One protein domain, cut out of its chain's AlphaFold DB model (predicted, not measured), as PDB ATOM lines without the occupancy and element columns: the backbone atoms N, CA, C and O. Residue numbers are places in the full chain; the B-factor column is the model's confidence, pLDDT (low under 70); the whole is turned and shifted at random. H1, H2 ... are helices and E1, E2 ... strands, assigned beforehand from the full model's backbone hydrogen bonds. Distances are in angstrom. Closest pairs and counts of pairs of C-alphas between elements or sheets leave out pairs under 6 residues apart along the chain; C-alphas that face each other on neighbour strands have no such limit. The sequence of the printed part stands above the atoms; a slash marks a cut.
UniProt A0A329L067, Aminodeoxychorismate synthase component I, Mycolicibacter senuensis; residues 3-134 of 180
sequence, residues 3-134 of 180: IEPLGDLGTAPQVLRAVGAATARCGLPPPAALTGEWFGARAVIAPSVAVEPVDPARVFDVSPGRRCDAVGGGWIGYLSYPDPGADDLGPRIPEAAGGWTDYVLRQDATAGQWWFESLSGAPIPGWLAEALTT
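This is residues 3 to 134 of the 180 residues of the protein "Aminodeoxychorismate synthase component I" of Mycolicibacter senuensis (UniProt A0A329L067). A twisted sheet of five strands has the long helix H1 along one face, with the short helix H2 packed on H1, and a two-stranded arm, the hairpin E4 and E5, reaches away from the sheet. E5 turns sharply into the sheet strand E6, and at the arm's far end residues 85 to 90 stick out free. The printed part has 132 residues, with the order E1 H1 E2 E3 E4 E5 E6 E7 H2, two named helices and seven named strands; both sheets, E1 E7 E6 E3 E2 and E4 E5, are antiparallel. The class is mixed, helices and strands, with under half of the residues, 64, in named elements. The whole is compact, with a radius of gyration of the C-alphas of 15.8 A and spans of 48 by 35 by 26 A.

The large sheet holds E1, residues 3 to 7, from C-alpha 3 at (206.943, 321.565, 191.313); E7, residues 114 to 118; E6, residues 103 to 108, 15.6 A long; E3, residues 41 to 46; and E2, residues 32 to 38. H1, residues 12 to 26, is 20.8 A long and begins with C-alpha 12 at (210.859, 303.591, 191.138). E4, residues 74 to 79, is 16.3 A long and E5, residues 96 to 101, is 17.1 A. H2, residues 126 to 133, ends with C-alpha 133 at (217.971, 310.774, 180.986).

E1 and E2 are the edge strands of the large sheet. N 4 and O 116 of E1 and E7 are 2.8 A apart, within hydrogen-bond range, as are N 106 and O 115 of the hairpin E6 and E7, 2.9 A. So are N 45 and O 105 of E3 and E6, 2.8 A, and N 34 and O 44 of the hairpin E2 and E3, 2.8 A. H1 is on this sheet, two layers with the helix on one face, at a height over the sheet of 9.9 A. It lies over E3 and runs along the strands, at 7 degrees to E3 on the local plane; their closest C-alphas are those of Ala 12 and Ala 43, 6.2 A. H2 is not on the sheet. H1 and H2 touch, closest at the C-alphas of Ala 18 and Ala 131, 5.7 A, with a steep tilt of 39 degrees, opposite ways. In both helices every O i to N i+4 pair is within hydrogen-bond range. In the hairpin E4 and E5, N 76 and O 99 are 2.9 A apart, within that range. E5 runs on into E6 across residue 102, at 91 degrees. Residues 52 to 53 pair antiparallel with residues 97 to 98 of E5.

The C-alphas farthest apart, those of Pro 5 and Asp 88, are 48.7 A apart. The printed part has no cut. The links E3 to E4, 27 residues, and E4 to E5, 16 residues, are long. The mean pLDDT of the printed part is 92.8, and residue 86 alone is under 70.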
ATOM      1  N   ILE A   3     207.446 322.881 191.723       96.50
ATOM      2  CA  ILE A   3     206.943 321.565 191.313       96.50
ATOM      3  C   ILE A   3     207.032 321.518 189.791       96.50
ATOM      4  O   ILE A   3     206.435 322.362 189.123       96.50
ATOM      5  N   GLU A   4     207.775 320.561 189.251       96.44
ATOM      6  CA  GLU A   4     207.996 320.415 187.812       96.44
ATOM      7  C   GLU A   4     207.604 319.013 187.343       96.44
ATOM      8  O   GLU A   4     208.071 318.029 187.926       96.44
ATOM      9  N   PRO A   5     206.763 318.885 186.302       96.38
ATOM     10  CA  PRO A   5     206.481 317.590 185.701       96.38
ATOM     11  C   PRO A   5     207.715 317.090 184.940       96.38
ATOM     12  O   PRO A   5     208.270 317.804 184.107       96.38
ATOM     13  N   LEU A   6     208.112 315.846 185.197       96.69
ATOM     14  CA  LEU A   6     209.220 315.169 184.511       96.69
ATOM     15  C   LEU A   6     208.742 314.157 183.459       96.69
ATOM     16  O   LEU A   6     209.533 313.709 182.635       96.69
ATOM     17  N   GLY A   7     207.454 313.808 183.476       95.44
ATOM     18  CA  GLY A   7     206.871 312.790 182.602       95.44
ATOM     19  C   GLY A   7     207.169 311.378 183.102       95.44
ATOM     20  O   GLY A   7     207.376 311.173 184.299       95.44
ATOM     21  N   ASP A   8     207.178 310.411 182.187       94.75
ATOM     22  CA  ASP A   8     207.451 309.013 182.517       94.75
ATOM     23  C   ASP A   8     208.950 308.708 182.513       94.75
ATOM     24  O   ASP A   8     209.609 308.720 181.475       94.75
ATOM     25  N   LEU A   9     209.473 308.425 183.707       94.56
ATOM     26  CA  LEU A   9     210.858 308.019 183.955       94.56
ATOM     27  C   LEU A   9     210.977 306.508 184.226       94.56
ATOM     28  O   LEU A   9     212.054 306.015 184.563       94.56
ATOM     29  N   GLY A  10     209.872 305.768 184.120       93.12
ATOM     30  CA  GLY A  10     209.780 304.353 184.446       93.12
ATOM     31  C   GLY A  10     209.472 304.077 185.919       93.12
ATOM     32  O   GLY A  10     208.840 304.856 186.638       93.12
ATOM     33  N   THR A  11     209.880 302.897 186.377       93.19
ATOM     34  CA  THR A  11     209.591 302.397 187.727       93.19
ATOM     35  C   THR A  11     210.516 303.005 188.782       93.19
ATOM     36  O   THR A  11     211.669 303.339 188.506       93.19
ATOM     37  N   ALA A  12     210.050 303.076 190.032       94.56
ATOM     38  CA  ALA A  12     210.859 303.591 191.138       94.56
ATOM     39  C   ALA A  12     212.230 302.895 191.298       94.56
ATOM     40  O   ALA A  12     213.220 303.607 191.467       94.56
ATOM     41  N   PRO A  13     212.366 301.556 191.160       94.06
ATOM     42  CA  PRO A  13     213.681 300.913 191.178       94.06
ATOM     43  C   PRO A  13     214.604 301.338 190.027       94.06
ATOM     44  O   PRO A  13     215.817 301.402 190.218       94.06
ATOM     45  N   GLN A  14     214.065 301.622 188.836       94.00
ATOM     46  CA  GLN A  14     214.865 302.104 187.703       94.00
ATOM     47  C   GLN A  14     215.411 303.508 187.982       94.00
ATOM     48  O   GLN A  14     216.618 303.719 187.856       94.00
ATOM     49  N   VAL A  15     214.552 304.425 188.440       96.19
ATOM     50  CA  VAL A  15     214.948 305.793 188.816       96.19
ATOM     51  C   VAL A  15     215.953 305.767 189.968       96.19
ATOM     52  O   VAL A  15     217.012 306.385 189.877       96.19
ATOM     53  N   LEU A  16     215.688 304.982 191.017       96.38
ATOM     54  CA  LEU A  16     216.588 304.847 192.163       96.38
ATOM     55  C   LEU A  16     217.977 304.339 191.751       96.38
ATOM     56  O   LEU A  16     218.985 304.856 192.230       96.38
ATOM     57  N   ARG A  17     218.056 303.369 190.829       96.00
ATOM     58  CA  ARG A  17     219.343 302.902 190.284       96.00
ATOM     59  C   ARG A  17     220.070 303.983 189.492       96.00
ATOM     60  O   ARG A  17     221.281 304.114 189.655       96.00
ATOM     61  N   ALA A  18     219.366 304.725 188.639       96.94
ATOM     62  CA  ALA A  18     219.960 305.794 187.835       96.94
ATOM     63  C   ALA A  18     220.562 306.892 188.721       96.94
ATOM     64  O   ALA A  18     221.735 307.246 188.579       96.94
ATOM     65  N   VAL A  19     219.793 307.337 189.714       97.88
ATOM     66  CA  VAL A  19     220.219 308.331 190.702       97.88
ATOM     67  C   VAL A  19     221.357 307.798 191.582       97.88
ATOM     68  O   VAL A  19     222.348 308.495 191.795       97.88
ATOM     69  N   GLY A  20     221.282 306.546 192.041       97.00
ATOM     70  CA  GLY A  20     222.349 305.906 192.819       97.00
ATOM     71  C   GLY A  20     223.666 305.783 192.044       97.00
ATOM     72  O   GLY A  20     224.744 306.018 192.583       97.00
ATOM     73  N   ALA A  21     223.599 305.469 190.749       96.12
ATOM     74  CA  ALA A  21     224.783 305.442 189.897       96.12
ATOM     75  C   ALA A  21     225.371 306.846 189.682       96.12
ATOM     76  O   ALA A  21     226.590 306.988 189.607       96.12
ATOM     77  N   ALA A  22     224.527 307.873 189.555       97.38
ATOM     78  CA  ALA A  22     224.969 309.251 189.369       97.38
ATOM     79  C   ALA A  22     225.613 309.833 190.634       97.38
ATOM     80  O   ALA A  22     226.720 310.354 190.556       97.38
ATOM     81  N   THR A  23     224.982 309.669 191.799       97.81
ATOM     82  CA  THR A  23     225.545 310.108 193.092       97.81
ATOM     83  C   THR A  23     226.915 309.487 193.349       97.81
ATOM     84  O   THR A  23     227.851 310.212 193.681       97.81
ATOM     85  N   ALA A  24     227.087 308.192 193.059       96.44
ATOM     86  CA  ALA A  24     228.386 307.526 193.145       96.44
ATOM     87  C   ALA A  24     229.446 308.135 192.205       96.44
ATOM     88  O   ALA A  24     230.585 308.336 192.622       96.44
ATOM     89  N   ARG A  25     229.093 308.462 190.950       95.50
ATOM     90  CA  ARG A  25     230.017 309.131 190.007       95.50
ATOM     91  C   ARG A  25     230.375 310.552 190.445       95.50
ATOM     92  O   ARG A  25     231.500 310.983 190.220       95.50
ATOM     93  N   CYS A  26     229.428 311.266 191.048       96.69
ATOM     94  CA  CYS A  26     229.593 312.651 191.487       96.69
ATOM     95  C   CYS A  26     230.194 312.789 192.898       96.69
ATOM     96  O   CYS A  26     230.434 313.913 193.328       96.69
ATOM     97  N   GLY A  27     230.417 311.688 193.627       97.75
ATOM     98  CA  GLY A  27     230.889 311.726 195.016       97.75
ATOM     99  C   GLY A  27     229.870 312.319 195.998       97.75
ATOM    100  O   GLY A  27     230.258 312.909 197.002       97.75
ATOM    101  N   LEU A  28     228.577 312.200 195.693       98.44
ATOM    102  CA  LEU A  28     227.479 312.686 196.528       98.44
ATOM    103  C   LEU A  28     226.962 311.578 197.460       98.44
ATOM    104  O   LEU A  28     227.103 310.394 197.132       98.44
ATOM    105  N   PRO A  29     226.317 311.934 198.588       98.31
ATOM    106  CA  PRO A  29     225.566 310.977 199.390       98.31
ATOM    107  C   PRO A  29     224.572 310.163 198.544       98.31
ATOM    108  O   PRO A  29     223.995 310.693 197.588       98.31
ATOM    109  N   PRO A  30     224.349 308.879 198.874       97.94
ATOM    110  CA  PRO A  30     223.426 308.041 198.122       97.94
ATOM    111  C   PRO A  30     221.975 308.548 198.241       97.94
ATOM    112  O   PRO A  30     221.635 309.277 199.179       97.94
ATOM    113  N   PRO A  31     221.091 308.154 197.310       98.25
ATOM    114  CA  PRO A  31     219.673 308.451 197.428       98.25
ATOM    115  C   PRO A  31     219.023 307.667 198.570       98.25
ATOM    116  O   PRO A  31     219.404 306.533 198.865       98.25
ATOM    117  N   ALA A  32     217.956 308.235 199.125       98.12
ATOM    118  CA  ALA A  32     217.005 307.528 199.979       98.12
ATOM    119  C   ALA A  32     215.650 307.439 199.269       98.12
ATOM    120  O   ALA A  32     215.278 308.342 198.518       98.12
ATOM    121  N   ALA A  33     214.907 306.353 199.487       97.31
ATOM    122  CA  ALA A  33     213.640 306.118 198.806       97.31
ATOM    123  C   ALA A  33     212.582 305.530 199.738       97.31
ATOM    124  O   ALA A  33     212.846 304.594 200.488       97.31
ATOM    125  N   LEU A  34     211.365 306.048 199.609       96.44
ATOM    126  CA  LEU A  34     210.138 305.488 200.152       96.44
ATOM    127  C   LEU A  34     209.340 304.945 198.968       96.44
ATOM    128  O   LEU A  34     208.900 305.711 198.113       96.44
ATOM    129  N   THR A  35     209.199 303.628 198.873       94.56
ATOM    130  CA  THR A  35     208.443 302.959 197.801       94.56
ATOM    131  C   THR A  35     207.219 302.265 198.378       94.56
ATOM    132  O   THR A  35     207.293 301.720 199.479       94.56
ATOM    133  N   GLY A  36     206.108 302.259 197.644       92.12
ATOM    134  CA  GLY A  36     204.800 301.844 198.159       92.12
ATOM    135  C   GLY A  36     203.847 303.035 198.194       92.12
ATOM    136  O   GLY A  36     204.076 304.009 197.491       92.12
ATOM    137  N   GLU A  37     202.787 302.980 198.992       91.31
ATOM    138  CA  GLU A  37     201.860 304.107 199.110       91.31
ATOM    139  C   GLU A  37     202.320 305.072 200.209       91.31
ATOM    140  O   GLU A  37     202.237 304.768 201.397       91.31
ATOM    141  N   TRP A  38     202.823 306.239 199.804       91.31
ATOM    142  CA  TRP A  38     203.340 307.275 200.698       91.31
ATOM    143  C   TRP A  38     202.858 308.640 200.228       91.31
ATOM    144  O   TRP A  38     203.083 308.990 199.078       91.31
ATOM    145  N   PHE A  39     202.224 309.439 201.087       89.12
ATOM    146  CA  PHE A  39     201.791 310.808 200.744       89.12
ATOM    147  C   PHE A  39     200.931 310.901 199.460       89.12
ATOM    148  O   PHE A  39     201.047 311.858 198.697       89.12
ATOM    149  N   GLY A  40     200.109 309.884 199.170       90.06
ATOM    150  CA  GLY A  40     199.345 309.808 197.914       90.06
ATOM    151  C   GLY A  40     200.211 309.592 196.661       90.06
ATOM    152  O   GLY A  40     199.797 309.925 195.552       90.06
ATOM    153  N   ALA A  41     201.425 309.068 196.828       92.75
ATOM    154  CA  ALA A  41     202.407 308.786 195.791       92.75
ATOM    155  C   ALA A  41     202.869 307.323 195.862       92.75
ATOM    156  O   ALA A  41     202.855 306.710 196.930       92.75
ATOM    157  N   ARG A  42     203.298 306.763 194.722       94.50
ATOM    158  CA  ARG A  42     203.837 305.388 194.641       94.50
ATOM    159  C   ARG A  42     205.317 305.291 195.007       94.50
ATOM    160  O   ARG A  42     205.832 304.205 195.295       94.50
ATOM    161  N   ALA A  43     206.017 306.418 194.928       96.12
ATOM    162  CA  ALA A  43     207.394 306.538 195.361       96.12
ATOM    163  C   ALA A  43     207.758 307.989 195.670       96.12
ATOM    164  O   ALA A  43     207.310 308.913 194.990       96.12
ATOM    165  N   VAL A  44     208.636 308.163 196.652       97.12
ATOM    166  CA  VAL A  44     209.332 309.414 196.950       97.12
ATOM    167  C   VAL A  44     210.816 309.096 197.063       97.12
ATOM    168  O   VAL A  44     211.205 308.241 197.852       97.12
ATOM    169  N   ILE A  45     211.647 309.764 196.271       98.12
ATOM    170  CA  ILE A  45     213.098 309.573 196.254       98.12
ATOM    171  C   ILE A  45     213.761 310.902 196.600       98.12
ATOM    172  O   ILE A  45     213.628 311.869 195.856       98.12
ATOM    173  N   ALA A  46     214.509 310.939 197.698       98.44
ATOM    174  CA  ALA A  46     215.478 311.992 197.975       98.44
ATOM    175  C   ALA A  46     216.735 311.699 197.138       98.44
ATOM    176  O   ALA A  46     217.394 310.691 197.405       98.44
ATOM    177  N   PRO A  47     217.080 312.508 196.112       98.25
ATOM    178  CA  PRO A  47     218.096 312.100 195.144       98.25
ATOM    179  C   PRO A  47     219.505 311.963 195.722       98.25
ATOM    180  O   PRO A  47     220.296 311.168 195.232       98.25
ATOM    181  N   SER A  48     219.815 312.741 196.753       98.38
ATOM    182  CA  SER A  48     221.065 312.677 197.504       98.38
ATOM    183  C   SER A  48     220.785 313.224 198.894       98.38
ATOM    184  O   SER A  48     220.391 314.382 199.021       98.38
ATOM    185  N   VAL A  49     220.993 312.418 199.931       98.25
ATOM    186  CA  VAL A  49     220.815 312.847 201.320       98.25
ATOM    187  C   VAL A  49     221.889 312.219 202.201       98.25
ATOM    188  O   VAL A  49     222.118 311.012 202.162       98.25
ATOM    189  N   ALA A  50     222.577 313.049 202.983       97.75
ATOM    190  CA  ALA A  50     223.499 312.574 204.006       97.75
ATOM    191  C   ALA A  50     222.677 312.076 205.198       97.75
ATOM    192  O   ALA A  50     222.126 312.875 205.950       97.75
ATOM    193  N   VAL A  51     222.536 310.756 205.313       97.12
ATOM    194  CA  VAL A  51     221.873 310.117 206.453       97.12
ATOM    195  C   VAL A  51     222.927 309.845 207.514       97.12
ATOM    196  O   VAL A  51     223.804 309.003 207.320       97.12
ATOM    197  N   GLU A  52     222.833 310.561 208.627       97.06
ATOM    198  CA  GLU A  52     223.788 310.492 209.730       97.06
ATOM    199  C   GLU A  52     223.096 310.004 211.008       97.06
ATOM    200  O   GLU A  52     221.885 310.198 211.157       97.06
ATOM    201  N   PRO A  53     223.829 309.356 211.934       97.19
ATOM    202  CA  PRO A  53     223.310 309.059 213.262       97.19
ATOM    203  C   PRO A  53     222.801 310.326 213.954       97.19
ATOM    204  O   PRO A  53     223.463 311.362 213.927       97.19
ATOM    205  N   VAL A  54     221.651 310.230 214.615       96.75
ATOM    206  CA  VAL A  54     221.066 311.330 215.393       96.75
ATOM    207  C   VAL A  54     220.621 310.845 216.763       96.75
ATOM    208  O   VAL A  54     220.475 309.646 216.986       96.75
ATOM    209  N   ASP A  55     220.384 311.783 217.680       95.62
ATOM    210  CA  ASP A  55     219.762 311.480 218.968       95.62
ATOM    211  C   ASP A  55     218.350 310.890 218.743       95.62
ATOM    212  O   ASP A  55     217.497 311.573 218.159       95.62
ATOM    213  N   PRO A  56     218.070 309.654 219.208       94.81
ATOM    214  CA  PRO A  56     216.750 309.031 219.108       94.81
ATOM    215  C   PRO A  56     215.618 309.895 219.672       94.81
ATOM    216  O   PRO A  56     214.519 309.902 219.122       94.81
ATOM    217  N   ALA A  57     215.880 310.692 220.713       95.12
ATOM    218  CA  ALA A  57     214.885 311.583 221.308       95.12
ATOM    219  C   ALA A  57     214.547 312.798 220.422       95.12
ATOM    220  O   ALA A  57     213.568 313.503 220.678       95.12
ATOM    221  N   ARG A  58     215.358 313.072 219.394       94.12
ATOM    222  CA  ARG A  58     215.264 314.260 218.529       94.12
ATOM    223  C   ARG A  58     215.092 313.923 217.050       94.12
ATOM    224  O   ARG A  58     214.893 314.837 216.256       94.12
ATOM    225  N   VAL A  59     215.118 312.644 216.670       93.94
ATOM    226  CA  VAL A  59     215.081 312.190 215.265       93.94
ATOM    227  C   VAL A  59     213.888 312.716 214.468       93.94
ATOM    228  O   VAL A  59     214.011 312.923 213.268       93.94
ATOM    229  N   PHE A  60     212.748 312.971 215.110       92.38
ATOM    230  CA  PHE A  60     211.566 313.552 214.465       92.38
ATOM    231  C   PHE A  60     211.160 314.900 215.068       92.38
ATOM    232  O   PHE A  60     210.030 315.342 214.872       92.38
ATOM    233  N   ASP A  61     212.074 315.580 215.767       92.69
ATOM    234  CA  ASP A  61     211.870 316.955 216.236       92.69
ATOM    235  C   ASP A  61     212.055 317.957 215.084       92.69
ATOM    236  O   ASP A  61     212.940 318.812 215.068       92.69
ATOM    237  N   VAL A  62     211.223 317.794 214.060       88.06
ATOM    238  CA  VAL A  62     211.209 318.596 212.840       88.06
ATOM    239  C   VAL A  62     209.824 319.198 212.659       88.06
ATOM    240  O   VAL A  62     208.803 318.548 212.876       88.06
ATOM    241  N   SER A  63     209.767 320.466 212.260       87.44
ATOM    242  CA  SER A  63     208.485 321.127 212.010       87.44
ATOM    243  C   SER A  63     207.843 320.565 210.735       87.44
ATOM    244  O   SER A  63     208.462 320.656 209.672       87.44
ATOM    245  N   PRO A  64     206.614 320.015 210.793       83.06
ATOM    246  CA  PRO A  64     205.947 319.505 209.604       83.06
ATOM    247  C   PRO A  64     205.615 320.640 208.628       83.06
ATOM    248  O   PRO A  64     205.307 321.771 209.019       83.06
ATOM    249  N   GLY A  65     205.653 320.321 207.334       81.56
ATOM    250  CA  GLY A  65     205.204 321.225 206.281       81.56
ATOM    251  C   GLY A  65     203.702 321.521 206.382       81.56
ATOM    252  O   GLY A  65     202.926 320.730 206.906       81.56
ATOM    253  N   ARG A  66     203.274 322.679 205.863       81.50
ATOM    254  CA  ARG A  66     201.854 323.096 205.859       81.50
ATOM    255  C   ARG A  66     201.063 322.620 204.636       81.50
ATOM    256  O   ARG A  66     199.846 322.778 204.614       81.50
ATOM    257  N   ARG A  67     201.742 322.125 203.598       81.81
ATOM    258  CA  ARG A  67     201.117 321.647 202.357       81.81
ATOM    259  C   ARG A  67     200.882 320.145 202.429       81.81
ATOM    260  O   ARG A  67     201.718 319.426 202.961       81.81
ATOM    261  N   CYS A  68     199.770 319.706 201.848       81.50
ATOM    262  CA  CYS A  68     199.373 318.295 201.789       81.50
ATOM    263  C   CYS A  68     199.244 317.777 200.347       81.50
ATOM    264  O   CYS A  68     198.900 316.620 200.143       81.50
ATOM    265  N   ASP A  69     199.470 318.635 199.351       85.12
ATOM    266  CA  ASP A  69     199.337 318.338 197.921       85.12
ATOM    267  C   ASP A  69     200.678 318.002 197.241       85.12
ATOM    268  O   ASP A  69     200.708 317.641 196.067       85.12
ATOM    269  N   ALA A  70     201.782 318.130 197.975       89.88
ATOM    270  CA  ALA A  70     203.142 317.844 197.538       89.88
ATOM    271  C   ALA A  70     204.000 317.449 198.747       89.88
ATOM    272  O   ALA A  70     203.672 317.792 199.884       89.88
ATOM    273  N   VAL A  71     205.121 316.780 198.489       93.06
ATOM    274  CA  VAL A  71     206.133 316.467 199.503       93.06
ATOM    275  C   VAL A  71     207.136 317.617 199.597       93.06
ATOM    276  O   VAL A  71     207.440 318.086 200.690       93.06
ATOM    277  N   GLY A  72     207.629 318.113 198.457       92.94
ATOM    278  CA  GLY A  72     208.562 319.242 198.383       92.94
ATOM    279  C   GLY A  72     210.006 318.905 198.755       92.94
ATOM    280  O   GLY A  72     210.918 319.311 198.051       92.94
ATOM    281  N   GLY A  73     210.211 318.184 199.854       93.75
ATOM    282  CA  GLY A  73     211.502 317.907 200.480       93.75
ATOM    283  C   GLY A  73     211.314 317.725 201.986       93.75
ATOM    284  O   GLY A  73     210.186 317.642 202.467       93.75
ATOM    285  N   GLY A  74     212.403 317.705 202.741       94.50
ATOM    286  CA  GLY A  74     212.364 317.708 204.197       94.50
ATOM    287  C   GLY A  74     213.270 316.667 204.832       94.50
ATOM    288  O   GLY A  74     214.249 316.210 204.241       94.50
ATOM    289  N   TRP A  75     212.932 316.321 206.069       96.00
ATOM    290  CA  TRP A  75     213.638 315.317 206.847       96.00
ATOM    291  C   TRP A  75     213.239 313.904 206.420       96.00
ATOM    292  O   TRP A  75     212.053 313.594 206.320       96.00
ATOM    293  N   ILE A  76     214.230 313.041 206.210       95.69
ATOM    294  CA  ILE A  76     214.053 311.614 205.937       95.69
ATOM    295  C   ILE A  76     214.979 310.809 206.847       95.69
ATOM    296  O   ILE A  76     216.159 311.122 206.976       95.69
ATOM    297  N   GLY A  77     214.451 309.772 207.491       95.44
ATOM    298  CA  GLY A  77     215.202 308.991 208.465       95.44
ATOM    299  C   GLY A  77     214.382 307.870 209.086       95.44
ATOM    300  O   GLY A  77     213.268 307.584 208.643       95.44
ATOM    301  N   TYR A  78     214.941 307.241 210.112       95.50
ATOM    302  CA  TYR A  78     214.310 306.161 210.857       95.50
ATOM    303  C   TYR A  78     214.633 306.238 212.350       95.50
ATOM    304  O   TYR A  78     215.656 306.789 212.756       95.50
ATOM    305  N   LEU A  79     213.759 305.610 213.135       95.12
ATOM    306  CA  LEU A  79     213.964 305.274 214.537       95.12
ATOM    307  C   LEU A  79     213.781 303.763 214.680       95.12
ATOM    308  O   LEU A  79     212.746 303.222 214.285       95.12
ATOM    309  N   SER A  80     214.805 303.089 215.188       91.94
ATOM    310  CA  SER A  80     214.801 301.650 215.431       91.94
ATOM    311  C   SER A  80     213.771 301.282 216.495       91.94
ATOM    312  O   SER A  80     213.522 302.035 217.435       91.94
ATOM    313  N   TYR A  81     213.171 300.101 216.355       88.00
ATOM    314  CA  TYR A  81     212.337 299.543 217.415       88.00
ATOM    315  C   TYR A  81     213.227 299.233 218.637       88.00
ATOM    316  O   TYR A  81     214.302 298.661 218.438       88.00
ATOM    317  N   PRO A  82     212.832 299.611 219.869       83.38
ATOM    318  CA  PRO A  82     213.682 299.517 221.058       83.38
ATOM    319  C   PRO A  82     213.722 298.085 221.622       83.38
ATOM    320  O   PRO A  82     213.369 297.846 222.773       83.38
ATOM    321  N   ASP A  83     214.118 297.123 220.792       79.12
ATOM    322  CA  ASP A  83     214.255 295.710 221.142       79.12
ATOM    323  C   ASP A  83     215.670 295.249 220.764       79.12
ATOM    324  O   ASP A  83     216.030 295.324 219.582       79.12
ATOM    325  N   PRO A  84     216.489 294.785 221.729       71.12
ATOM    326  CA  PRO A  84     217.816 294.239 221.439       71.12
ATOM    327  C   PRO A  84     217.748 292.955 220.594       71.12
ATOM    328  O   PRO A  84     218.756 292.515 220.046       71.12
ATOM    329  N   GLY A  85     216.560 292.366 220.438       73.19
ATOM    330  CA  GLY A  85     216.368 291.094 219.771       73.19
ATOM    331  C   GLY A  85     216.853 289.926 220.627       73.19
ATOM    332  O   GLY A  85     217.364 290.076 221.731       73.19
ATOM    333  N   ALA A  86     216.687 288.714 220.100       69.31
ATOM    334  CA  ALA A  86     216.956 287.482 220.841       69.31
ATOM    335  C   ALA A  86     218.451 287.135 221.010       69.31
ATOM    336  O   ALA A  86     218.755 286.121 221.633       69.31
ATOM    337  N   ASP A  87     219.374 287.896 220.406       73.31
ATOM    338  CA  ASP A  87     220.820 287.642 220.488       73.31
ATOM    339  C   ASP A  87     221.546 288.525 221.523       73.31
ATOM    340  O   ASP A  87     222.762 288.393 221.656       73.31
ATOM    341  N   ASP A  88     220.820 289.384 222.258       73.19
ATOM    342  CA  ASP A  88     221.345 290.356 223.239       73.19
ATOM    343  C   ASP A  88     222.469 291.258 222.684       73.19
ATOM    344  O   ASP A  88     223.233 291.882 223.429       73.19
ATOM    345  N   LEU A  89     222.599 291.334 221.356       78.19
ATOM    346  CA  LEU A  89     223.591 292.172 220.704       78.19
ATOM    347  C   LEU A  89     223.064 293.602 220.584       78.19
ATOM    348  O   LEU A  89     221.873 293.852 220.418       78.19
ATOM    349  N   GLY A  90     223.988 294.562 220.609       72.94
ATOM    350  CA  GLY A  90     223.664 295.944 220.271       72.94
ATOM    351  C   GLY A  90     223.128 296.076 218.834       72.94
ATOM    352  O   GLY A  90     223.328 295.188 217.995       72.94
ATOM    353  N   PRO A  91     222.473 297.205 218.517       78.38
ATOM    354  CA  PRO A  91     221.878 297.414 217.206       78.38
ATOM    355  C   PRO A  91     222.955 297.400 216.107       78.38
ATOM    356  O   PRO A  91     224.050 297.942 216.255       78.38
ATOM    357  N   ARG A  92     222.648 296.741 214.980       82.56
ATOM    358  CA  ARG A  92     223.586 296.564 213.845       82.56
ATOM    359  C   ARG A  92     223.745 297.820 212.985       82.56
ATOM    360  O   ARG A  92     224.646 297.897 212.154       82.56
ATOM    361  N   ILE A  93     222.844 298.771 213.175       90.00
ATOM    362  CA  ILE A  93     222.819 300.110 212.592       90.00
ATOM    363  C   ILE A  93     222.593 301.103 213.743       90.00
ATOM    364  O   ILE A  93     222.218 300.670 214.833       90.00
ATOM    365  N   PRO A  94     222.823 302.412 213.553       93.50
ATOM    366  CA  PRO A  94     222.459 303.411 214.554       93.50
ATOM    367  C   PRO A  94     221.013 303.258 215.037       93.50
ATOM    368  O   PRO A  94     220.135 302.894 214.263       93.50
ATOM    369  N   GLU A  95     220.747 303.571 216.305       93.38
ATOM    370  CA  GLU A  95     219.383 303.512 216.850       93.38
ATOM    371  C   GLU A  95     218.444 304.465 216.100       93.38
ATOM    372  O   GLU A  95     217.317 304.102 215.773       93.38
ATOM    373  N   ALA A  96     218.938 305.644 215.737       96.12
ATOM    374  CA  ALA A  96     218.258 306.578 214.864       96.12
ATOM    375  C   ALA A  96     219.249 307.183 213.871       96.12
ATOM    376  O   ALA A  96     220.400 307.470 214.214       96.12
ATOM    377  N   ALA A  97     218.797 307.402 212.639       97.19
ATOM    378  CA  ALA A  97     219.560 308.149 211.650       97.19
ATOM    379  C   ALA A  97     218.629 308.870 210.680       97.19
ATOM    380  O   ALA A  97     217.541 308.387 210.361       97.19
ATOM    381  N   GLY A  98     219.069 310.016 210.179       97.38
ATOM    382  CA  GLY A  98     218.306 310.788 209.214       97.38
ATOM    383  C   GLY A  98     219.112 311.920 208.608       97.38
ATOM    384  O   GLY A  98     220.273 312.136 208.949       97.38
ATOM    385  N   GLY A  99     218.490 312.618 207.672       96.88
ATOM    386  CA  GLY A  99     219.079 313.755 206.991       96.88
ATOM    387  C   GLY A  99     218.020 314.644 206.364       96.88
ATOM    388  O   GLY A  99     216.864 314.252 206.182       96.88
ATOM    389  N   TRP A 100     218.428 315.860 206.014       96.69
ATOM    390  CA  TRP A 100     217.574 316.827 205.338       96.69
ATOM    391  C   TRP A 100     217.858 316.853 203.835       96.69
ATOM    392  O   TRP A 100     219.014 316.892 203.416       96.69
ATOM    393  N   THR A 101     216.803 316.898 203.024       96.62
ATOM    394  CA  THR A 101     216.883 317.195 201.589       96.62
ATOM    395  C   THR A 101     215.998 318.390 201.246       96.62
ATOM    396  O   THR A 101     214.887 318.519 201.755       96.62
ATOM    397  N   ASP A 102     216.459 319.271 200.359       95.75
ATOM    398  CA  ASP A 102     215.622 320.366 199.849       95.75
ATOM    399  C   ASP A 102     214.623 319.895 198.785       95.75
ATOM    400  O   ASP A 102     213.616 320.561 198.566       95.75
ATOM    401  N   TYR A 103     214.899 318.769 198.121       97.50
ATOM    402  CA  TYR A 103     214.123 318.314 196.974       97.50
ATOM    403  C   TYR A 103     213.962 316.797 196.908       97.50
ATOM    404  O   TYR A 103     214.786 316.025 197.412       97.50
ATOM    405  N   VAL A 104     212.881 316.373 196.255       98.00
ATOM    406  CA  VAL A 104     212.530 314.971 196.016       98.00
ATOM    407  C   VAL A 104     212.044 314.754 194.585       98.00
ATOM    408  O   VAL A 104     211.543 315.663 193.924       98.00
ATOM    409  N   LEU A 105     212.167 313.514 194.124       98.00
ATOM    410  CA  LEU A 105     211.426 312.988 192.987       98.00
ATOM    411  C   LEU A 105     210.211 312.235 193.519       98.00
ATOM    412  O   LEU A 105     210.365 311.320 194.329       98.00
ATOM    413  N   ARG A 106     209.015 312.585 193.060       97.00
ATOM    414  CA  ARG A 106     207.770 311.926 193.460       97.00
ATOM    415  C   ARG A 106     207.120 311.260 192.257       97.00
ATOM    416  O   ARG A 106     206.874 311.921 191.253       97.00
ATOM    417  N   GLN A 107     206.816 309.973 192.373       96.12
ATOM    418  CA  GLN A 107     205.981 309.259 191.412       96.12
ATOM    419  C   GLN A 107     204.526 309.354 191.857       96.12
ATOM    420  O   GLN A 107     204.200 308.982 192.984       96.12
ATOM    421  N   ASP A 108     203.652 309.852 190.994       92.75
ATOM    422  CA  ASP A 108     202.231 309.978 191.297       92.75
ATOM    423  C   ASP A 108     201.540 308.630 191.604       92.75
ATOM    424  O   ASP A 108     202.093 307.540 191.435       92.75
ATOM    425  N   ALA A 109     200.305 308.713 192.110       86.94
ATOM    426  CA  ALA A 109     199.479 307.537 192.383       86.94
ATOM    427  C   ALA A 109     199.120 306.767 191.098       86.94
ATOM    428  O   ALA A 109     199.061 305.535 191.092       86.94
ATOM    429  N   THR A 110     198.887 307.492 190.004       82.69
ATOM    430  CA  THR A 110     198.492 306.959 188.699       82.69
ATOM    431  C   THR A 110     199.710 306.678 187.834       82.69
ATOM    432  O   THR A 110     200.229 307.573 187.201       82.69
ATOM    433  N   ALA A 111     200.142 305.417 187.776       74.44
ATOM    434  CA  ALA A 111     201.359 304.981 187.085       74.44
ATOM    435  C   ALA A 111     201.784 305.841 185.870       74.44
ATOM    436  O   ALA A 111     201.125 305.821 184.834       74.44
ATOM    437  N   GLY A 112     202.934 306.509 185.996       81.12
ATOM    438  CA  GLY A 112     203.673 307.056 184.856       81.12
ATOM    439  C   GLY A 112     204.097 308.514 184.989       81.12
ATOM    440  O   GLY A 112     204.978 308.915 184.247       81.12
ATOM    441  N   GLN A 113     203.565 309.315 185.918       95.12
ATOM    442  CA  GLN A 113     204.007 310.707 186.046       95.12
ATOM    443  C   GLN A 113     204.983 310.884 187.213       95.12
ATOM    444  O   GLN A 113     204.650 310.692 188.383       95.12
ATOM    445  N   TRP A 114     206.186 311.353 186.892       97.31
ATOM    446  CA  TRP A 114     207.164 311.812 187.870       97.31
ATOM    447  C   TRP A 114     207.160 313.330 188.009       97.31
ATOM    448  O   TRP A 114     206.915 314.074 187.056       97.31
ATOM    449  N   TRP A 115     207.468 313.787 189.215       97.19
ATOM    450  CA  TRP A 115     207.553 315.192 189.582       97.19
ATOM    451  C   TRP A 115     208.885 315.460 190.273       97.19
ATOM    452  O   TRP A 115     209.288 314.689 191.142       97.19
ATOM    453  N   PHE A 116     209.545 316.558 189.914       98.19
ATOM    454  CA  PHE A 116     210.588 317.160 190.737       98.19
ATOM    455  C   PHE A 116     209.937 318.185 191.660       98.19
ATOM    456  O   PHE A 116     209.216 319.071 191.196       98.19
ATOM    457  N   GLU A 117     210.189 318.083 192.957       97.38
ATOM    458  CA  GLU A 117     209.673 319.023 193.947       97.38
ATOM    459  C   GLU A 117     210.835 319.573 194.769       97.38
ATOM    460  O   GLU A 117     211.677 318.799 195.208       97.38
ATOM    461  N   SER A 118     210.887 320.894 194.964       96.62
ATOM    462  CA  SER A 118     211.901 321.578 195.784       96.62
ATOM    463  C   SER A 118     211.238 322.555 196.748       96.62
ATOM    464  O   SER A 118     210.450 323.409 196.319       96.62
ATOM    465  N   LEU A 119     211.596 322.489 198.032       94.00
ATOM    466  CA  LEU A 119     211.136 323.403 199.080       94.00
ATOM    467  C   LEU A 119     211.587 324.841 198.806       94.00
ATOM    468  O   LEU A 119     210.738 325.741 198.711       94.00
ATOM    469  N   SER A 120     212.892 325.046 198.600       93.88
ATOM    470  CA  SER A 120     213.485 326.355 198.297       93.88
ATOM    471  C   SER A 120     213.006 326.946 196.966       93.88
ATOM    472  O   SER A 120     213.004 328.163 196.783       93.88
ATOM    473  N   GLY A 121     212.536 326.102 196.043       95.06
ATOM    474  CA  GLY A 121     212.207 326.501 194.679       95.06
ATOM    475  C   GLY A 121     213.405 326.471 193.725       95.06
ATOM    476  O   GLY A 121     213.280 326.962 192.596       95.06
ATOM    477  N   ALA A 122     214.534 325.901 194.159       96.50
ATOM    478  CA  ALA A 122     215.693 325.641 193.319       96.50
ATOM    479  C   ALA A 122     215.306 324.773 192.107       96.50
ATOM    480  O   ALA A 122     214.459 323.889 192.241       96.50
ATOM    481  N   PRO A 123     215.882 325.027 190.919       97.44
ATOM    482  CA  PRO A 123     215.656 324.179 189.752       97.44
ATOM    483  C   PRO A 123     216.294 322.797 189.943       97.44
ATOM    484  O   PRO A 123     217.155 322.615 190.809       97.44
ATOM    485  N   ILE A 124     215.916 321.842 189.090       97.81
ATOM    486  CA  ILE A 124     216.567 320.531 189.046       97.81
ATOM    487  C   ILE A 124     218.093 320.684 188.849       97.81
ATOM    488  O   ILE A 124     218.530 321.356 187.909       97.81
ATOM    489  N   PRO A 125     218.934 320.088 189.716       97.50
ATOM    490  CA  PRO A 125     220.382 320.118 189.532       97.50
ATOM    491  C   PRO A 125     220.803 319.421 188.234       97.50
ATOM    492  O   PRO A 125     220.256 318.375 187.887       97.50
ATOM    493  N   GLY A 126     221.826 319.946 187.552       97.75
ATOM    494  CA  GLY A 126     222.284 319.401 186.264       97.75
ATOM    495  C   GLY A 126     222.658 317.915 186.316       97.75
ATOM    496  O   GLY A 126     222.254 317.156 185.440       97.75
ATOM    497  N   TRP A 127     223.333 317.478 187.386       97.69
ATOM    498  CA  TRP A 127     223.690 316.067 187.586       97.69
ATOM    499  C   TRP A 127     222.456 315.157 187.674       97.69
ATOM    500  O   TRP A 127     222.490 314.015 187.221       97.69
ATOM    501  N   LEU A 128     221.365 315.660 188.259       98.12
ATOM    502  CA  LEU A 128     220.128 314.909 188.425       98.12
ATOM    503  C   LEU A 128     219.375 314.850 187.100       98.12
ATOM    504  O   LEU A 128     218.946 313.773 186.705       98.12
ATOM    505  N   ALA A 129     219.275 315.972 186.384       97.62
ATOM    506  CA  ALA A 129     218.687 316.001 185.049       97.62
ATOM    507  C   ALA A 129     219.389 315.007 184.102       97.62
ATOM    508  O   ALA A 129     218.721 314.211 183.446       97.62
ATOM    509  N   GLU A 130     220.727 314.980 184.108       97.00
ATOM    510  CA  GLU A 130     221.525 314.009 183.346       97.00
ATOM    511  C   GLU A 130     221.260 312.561 183.794       97.00
ATOM    512  O   GLU A 130     221.110 311.665 182.959       97.00
ATOM    513  N   ALA A 131     221.177 312.315 185.106       97.00
ATOM    514  CA  ALA A 131     220.904 310.988 185.653       97.00
ATOM    515  C   ALA A 131     219.544 310.444 185.199       97.00
ATOM    516  O   ALA A 131     219.437 309.267 184.868       97.00
ATOM    517  N   LEU A 132     218.519 311.296 185.150       96.50
ATOM    518  CA  LEU A 132     217.164 310.908 184.755       96.50
ATOM    519  C   LEU A 132     217.041 310.571 183.265       96.50
ATOM    520  O   LEU A 132     216.177 309.782 182.892       96.50
ATOM    521  N   THR A 133     217.916 311.115 182.416       94.69
ATOM    522  CA  THR A 133     217.971 310.774 180.986       94.69
ATOM    523  C   THR A 133     218.949 309.647 180.665       94.69
ATOM    524  O   THR A 133     219.010 309.200 179.521       94.69
ATOM    525  N   THR A 134     219.727 309.186 181.648       89.75
ATOM    526  CA  THR A 134     220.785 308.187 181.455       89.75
ATOM    527  C   THR A 134     220.389 306.861 182.103       89.75
ATOM    528  O   THR A 134     220.447 306.734 183.329       89.75
TER     529      THR A 134